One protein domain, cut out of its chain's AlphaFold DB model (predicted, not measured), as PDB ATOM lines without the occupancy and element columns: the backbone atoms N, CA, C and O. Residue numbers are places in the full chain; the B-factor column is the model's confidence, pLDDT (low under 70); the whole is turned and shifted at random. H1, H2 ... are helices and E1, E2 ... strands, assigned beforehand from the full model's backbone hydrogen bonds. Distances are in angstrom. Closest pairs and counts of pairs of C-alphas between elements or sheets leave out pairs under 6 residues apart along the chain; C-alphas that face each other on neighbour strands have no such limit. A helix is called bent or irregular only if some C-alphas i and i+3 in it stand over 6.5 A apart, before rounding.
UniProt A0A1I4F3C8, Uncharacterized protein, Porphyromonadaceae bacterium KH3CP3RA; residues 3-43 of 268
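What this domain is: This is residues 3 to 43 of the 268 residues of an uncharacterized protein of Porphyromonadaceae bacterium KH3CP3RA (UniProt A0A1I4F3C8). One helix, H1, and a small hairpin of two strands, E1 and E2, make a loose V, with residues 24 to 29 at its corner, where the backbone folds back from the helix toward the strands. Residues 3 to 13 stick out as a free arm, made of residues 3 to 11, which come before H1, and of residues 12 and 13, which belong to H1. The printed part has 41 residues, with one named helix and two named strands in the order H1, E1, E2; the sheet, in the order E1, E2, is antiparallel. The class is mixed, helices and strands, with under half of the residues in named elements. The whole is loose, with a radius of gyration of the C-alphas of 12.1 A, and flat, spanning 31 by 30 by 12 A.

Where its parts are: The printed part begins at Val 3, whose C-alpha is at (93.731, 143.366, 122.022). H1 is residues 12 to 23, from C-alpha 12 at (100.182, 129.072, 124.255) to C-alpha 23 at (101.389, 119.710, 137.646), and is 16.4 A long from first to last C-alpha. E1 is residues 30 to 32, 6.3 A long. E2 is residues 40 to 42, 6.5 A long, and ends with C-alpha 42 at (87.444, 116.496, 128.950).

How they stand to each other: E1 and E2 form a hairpin, antiparallel with 160 degrees between their N-to-C directions. The C-alphas of Phe 31 and Val 41 face each other at 4.7 A. Across this pair, N 30 and O 42 are within hydrogen-bond range at 2.8 A, and so are N 40 and O 32 at 3.0 A. H1 and E2 are apart, with no C-alpha of the one within 8 A of the other. In H1, which is not bent, every O i to N i+4 pair is within hydrogen-bond range.

The domain as a whole: The two C-alphas farthest apart are those of Val 3 and Gly 25, at 32.8 A, and the C-alphas of Val 3 and Glu 43, the first and last printed, are 28.3 A apart. Without residues 3 to 13, which stand free, the body has 30 residues and spans 31 by 13 by 8 A. The printed part has no cut. The link from H1 to E1, with 6 residues, and the link from E1 to E2, with 7 residues, are both short. The mean pLDDT of the printed part is 82.6, and residues 10 to 11 are under 70.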
ATOM      1  N   VAL A   3      93.550 141.907 121.835       79.69
ATOM      2  CA  VAL A   3      93.731 143.366 122.022       79.69
ATOM      3  C   VAL A   3      93.368 143.816 123.445       79.69
ATOM      4  O   VAL A   3      93.936 144.768 123.953       79.69
ATOM      5  N   LEU A   4      92.466 143.084 124.106       78.88
ATOM      6  CA  LEU A   4      92.022 143.341 125.478       78.88
ATOM      7  C   LEU A   4      92.872 142.596 126.529       78.88
ATOM      8  O   LEU A   4      92.523 142.594 127.701       78.88
ATOM      9  N   GLY A   5      93.944 141.902 126.125       74.62
ATOM     10  CA  GLY A   5      94.840 141.180 127.038       74.62
ATOM     11  C   GLY A   5      94.328 139.836 127.572       74.62
ATOM     12  O   GLY A   5      95.078 139.132 128.238       74.62
ATOM     13  N   TYR A   6      93.101 139.422 127.245       72.44
ATOM     14  CA  TYR A   6      92.505 138.188 127.783       72.44
ATOM     15  C   TYR A   6      93.066 136.887 127.193       72.44
ATOM     16  O   TYR A   6      92.870 135.821 127.768       72.44
ATOM     17  N   VAL A   7      93.720 136.930 126.024       70.12
ATOM     18  CA  VAL A   7      94.178 135.718 125.321       70.12
ATOM     19  C   VAL A   7      95.594 135.905 124.786       70.12
ATOM     20  O   VAL A   7      95.901 136.895 124.120       70.12
ATOM     21  N   ASN A   8      96.452 134.920 125.057       73.00
ATOM     22  CA  ASN A   8      97.837 134.860 124.584       73.00
ATOM     23  C   ASN A   8      97.937 134.552 123.070       73.00
ATOM     24  O   ASN A   8      96.937 134.328 122.391       73.00
ATOM     25  N   ARG A   9      99.159 134.528 122.502       70.06
ATOM     26  CA  ARG A   9      99.385 133.994 121.136       70.06
ATOM     27  C   ARG A   9      98.780 132.584 121.007       70.06
ATOM     28  O   ARG A   9      98.819 131.816 121.970       70.06
ATOM     29  N   PHE A  10      98.245 132.273 119.818       63.62
ATOM     30  CA  PHE A  10      97.630 130.983 119.483       63.62
ATOM     31  C   PHE A  10      98.473 129.808 120.005       63.62
ATOM     32  O   PHE A  10      99.699 129.875 119.956       63.62
ATOM     33  N   SER A  11      97.813 128.767 120.527       67.56
ATOM     34  CA  SER A  11      98.359 127.550 121.175       67.56
ATOM     35  C   SER A  11      99.031 127.693 122.553       67.56
ATOM     36  O   SER A  11      99.035 126.733 123.321       67.56
ATOM     37  N   ARG A  12      99.501 128.884 122.954       78.94
ATOM     38  CA  ARG A  12     100.182 129.072 124.255       78.94
ATOM     39  C   ARG A  12      99.264 128.848 125.462       78.94
ATOM     40  O   ARG A  12      99.719 128.359 126.489       78.94
ATOM     41  N   GLY A  13      97.985 129.210 125.327       78.38
ATOM     42  CA  GLY A  13      96.969 128.963 126.355       78.38
ATOM     43  C   GLY A  13      96.716 127.471 126.563       78.38
ATOM     44  O   GLY A  13      96.744 127.010 127.693       78.38
ATOM     45  N   VAL A  14      96.581 126.709 125.472       82.56
ATOM     46  CA  VAL A  14      96.363 125.254 125.527       82.56
ATOM     47  C   VAL A  14      97.557 124.544 126.164       82.56
ATOM     48  O   VAL A  14      97.369 123.726 127.054       82.56
ATOM     49  N   TYR A  15      98.786 124.898 125.770       85.62
ATOM     50  CA  TYR A  15      99.989 124.336 126.393       85.62
ATOM     51  C   TYR A  15     100.054 124.626 127.898       85.62
ATOM     52  O   TYR A  15     100.375 123.738 128.681       85.62
ATOM     53  N   ARG A  16      99.730 125.861 128.302       85.44
ATOM     54  CA  ARG A  16      99.715 126.248 129.716       85.44
ATOM     55  C   ARG A  16      98.688 125.434 130.503       85.44
ATOM     56  O   ARG A  16      99.058 124.877 131.524       85.44
ATOM     57  N   VAL A  17      97.461 125.311 129.996       85.38
ATOM     58  CA  VAL A  17      96.407 124.503 130.630       85.38
ATOM     59  C   VAL A  17      96.852 123.049 130.774       85.38
ATOM     60  O   VAL A  17      96.743 122.489 131.853       85.38
ATOM     61  N   GLN A  18      97.421 122.450 129.722       88.81
ATOM     62  CA  GLN A  18      97.925 121.074 129.790       88.81
ATOM     63  C   GLN A  18      98.995 120.906 130.873       88.81
ATOM     64  O   GLN A  18      98.923 119.976 131.668       88.81
ATOM     65  N   LYS A  19      99.957 121.833 130.928       88.88
ATOM     66  CA  LYS A  19     101.026 121.816 131.926       88.88
ATOM     67  C   LYS A  19     100.481 121.984 133.351       88.88
ATOM     68  O   LYS A  19     100.853 121.216 134.225       88.88
ATOM     69  N   GLU A  20      99.593 122.949 133.573       87.06
ATOM     70  CA  GLU A  20      98.986 123.203 134.887       87.06
ATOM     71  C   GLU A  20      98.132 122.015 135.356       87.06
ATOM     72  O   GLU A  20      98.163 121.655 136.530       87.06
ATOM     73  N   LEU A  21      97.391 121.364 134.455       85.38
ATOM     74  CA  LEU A  21      96.619 120.165 134.790       85.38
ATOM     75  C   LEU A  21      97.523 118.979 135.154       85.38
ATOM     76  O   LEU A  21      97.230 118.264 136.112       85.38
ATOM     77  N   GLU A  22      98.638 118.787 134.444       85.19
ATOM     78  CA  GLU A  22      99.633 117.770 134.802       85.19
ATOM     79  C   GLU A  22     100.295 118.056 136.152       85.19
ATOM     80  O   GLU A  22     100.331 117.165 137.000       85.19
ATOM     81  N   GLU A  23     100.760 119.288 136.382       83.56
ATOM     82  CA  GLU A  23     101.389 119.710 137.646       83.56
ATOM     83  C   GLU A  23     100.439 119.551 138.845       83.56
ATOM     84  O   GLU A  23     100.875 119.193 139.937       83.56
ATOM     85  N   ASN A  24      99.133 119.737 138.636       76.44
ATOM     86  CA  ASN A  24      98.105 119.546 139.662       76.44
ATOM     87  C   ASN A  24      97.643 118.084 139.831       76.44
ATOM     88  O   ASN A  24      96.752 117.814 140.639       76.44
ATOM     89  N   GLY A  25      98.213 117.130 139.086       75.44
ATOM     90  CA  GLY A  25      97.867 115.708 139.195       75.44
ATOM     91  C   GLY A  25      96.551 115.313 138.511       75.44
ATOM     92  O   GLY A  25      96.040 114.218 138.745       75.44
ATOM     93  N   ASN A  26      96.006 116.179 137.651       82.19
ATOM     94  CA  ASN A  26      94.810 115.913 136.839       82.19
ATOM     95  C   ASN A  26      95.178 115.187 135.525       82.19
ATOM     96  O   ASN A  26      94.316 114.669 134.816       82.19
ATOM     97  N   GLY A  27      96.469 115.130 135.179       84.81
ATOM     98  CA  GLY A  27      96.933 114.643 133.881       84.81
ATOM     99  C   GLY A  27      96.538 115.584 132.739       84.81
ATOM    100  O   GLY A  27      96.077 116.698 132.964       84.81
ATOM    101  N   LYS A  28      96.718 115.147 131.489       88.38
ATOM    102  CA  LYS A  28      96.372 115.972 130.324       88.38
ATOM    103  C   LYS A  28      94.865 116.008 130.082       88.38
ATOM    104  O   LYS A  28      94.199 114.975 130.139       88.38
ATOM    105  N   ALA A  29      94.350 117.181 129.721       89.75
ATOM    106  CA  ALA A  29      93.006 117.313 129.173       89.75
ATOM    107  C   ALA A  29      92.924 116.644 127.795       89.75
ATOM    108  O   ALA A  29      93.831 116.777 126.962       89.75
ATOM    109  N   PHE A  30      91.815 115.957 127.539       89.50
ATOM    110  CA  PHE A  30      91.518 115.347 126.250       89.50
ATOM    111  C   PHE A  30      90.675 116.299 125.402       89.50
ATOM    112  O   PHE A  30      89.606 116.744 125.819       89.50
ATOM    113  N   PHE A  31      91.165 116.614 124.206       86.81
ATOM    114  CA  PHE A  31      90.489 117.491 123.257       86.81
ATOM    115  C   PHE A  31      89.844 116.636 122.166       86.81
ATOM    116  O   PHE A  31      90.538 116.026 121.354       86.81
ATOM    117  N   ASP A  32      88.517 116.596 122.165       87.19
ATOM    118  CA  ASP A  32      87.696 115.869 121.206       87.19
ATOM    119  C   ASP A  32      87.172 116.827 120.127       87.19
ATOM    120  O   ASP A  32      86.365 117.727 120.388       87.19
ATOM    121  N   PHE A  33      87.660 116.613 118.905       86.19
ATOM    122  CA  PHE A  33      87.323 117.384 117.708       86.19
ATOM    123  C   PHE A  33      86.341 116.649 116.782       86.19
ATOM    124  O   PHE A  33      86.150 117.064 115.644       86.19
ATOM    125  N   SER A  34      85.736 115.545 117.234       89.44
ATOM    126  CA  SER A  34      84.785 114.766 116.424       89.44
ATOM    127  C   SER A  34      83.439 115.470 116.212       89.44
ATOM    128  O   SER A  34      82.671 115.103 115.322       89.44
ATOM    129  N   LEU A  35      83.142 116.490 117.021       86.19
ATOM    130  CA  LEU A  35      81.916 117.273 116.939       86.19
ATOM    131  C   LEU A  35      82.005 118.304 115.797       86.19
ATOM    132  O   LEU A  35      83.007 118.990 115.628       86.19
ATOM    133  N   ILE A  36      80.930 118.427 115.013       84.75
ATOM    134  CA  ILE A  36      80.914 119.232 113.776       84.75
ATOM    135  C   ILE A  36      80.914 120.739 114.071       84.75
ATOM    136  O   ILE A  36      81.610 121.510 113.418       84.75
ATOM    137  N   THR A  37      80.115 121.176 115.044       89.81
ATOM    138  CA  THR A  37      79.903 122.601 115.362       89.81
ATOM    139  C   THR A  37      80.464 123.009 116.720       89.81
ATOM    140  O   THR A  37      80.357 124.168 117.116       89.81
ATOM    141  N   ALA A  38      81.055 122.065 117.443       85.69
ATOM    142  CA  ALA A  38      81.582 122.258 118.781       85.69
ATOM    143  C   ALA A  38      82.914 121.523 118.910       85.69
ATOM    144  O   ALA A  38      83.239 120.661 118.107       85.69
ATOM    145  N   PHE A  39      83.672 121.834 119.949       86.50
ATOM    146  CA  PHE A  39      84.757 120.979 120.409       86.50
ATOM    147  C   PHE A  39      84.484 120.652 121.871       86.50
ATOM    148  O   PHE A  39      83.928 121.473 122.607       86.50
ATOM    149  N   ARG A  40      84.834 119.440 122.287       88.12
ATOM    150  CA  ARG A  40      84.674 119.001 123.670       88.12
ATOM    151  C   ARG A  40      86.051 118.905 124.303       88.12
ATOM    152  O   ARG A  40      86.972 118.343 123.723       88.12
ATOM    153  N   VAL A  41      86.176 119.451 125.504       89.44
ATOM    154  CA  VAL A  41      87.365 119.279 126.339       89.44
ATOM    155  C   VAL A  41      86.946 118.456 127.545       89.44
ATOM    156  O   VAL A  41      85.974 118.800 128.215       89.44
ATOM    157  N   VAL A  42      87.639 117.347 127.778       88.19
ATOM    158  CA  VAL A  42      87.444 116.496 128.950       88.19
ATOM    159  C   VAL A  42      88.650 116.675 129.855       88.19
ATOM    160  O   VAL A  42      89.774 116.336 129.488       88.19
ATOM    161  N   GLU A  43      88.406 117.220 131.039       86.50
ATOM    162  CA  GLU A  43      89.392 117.319 132.106       86.50
ATOM    163  C   GLU A  43      89.162 116.168 133.082       86.50
ATOM    164  O   GLU A  43      88.029 115.918 133.502       86.50
TER     165      GLU A  43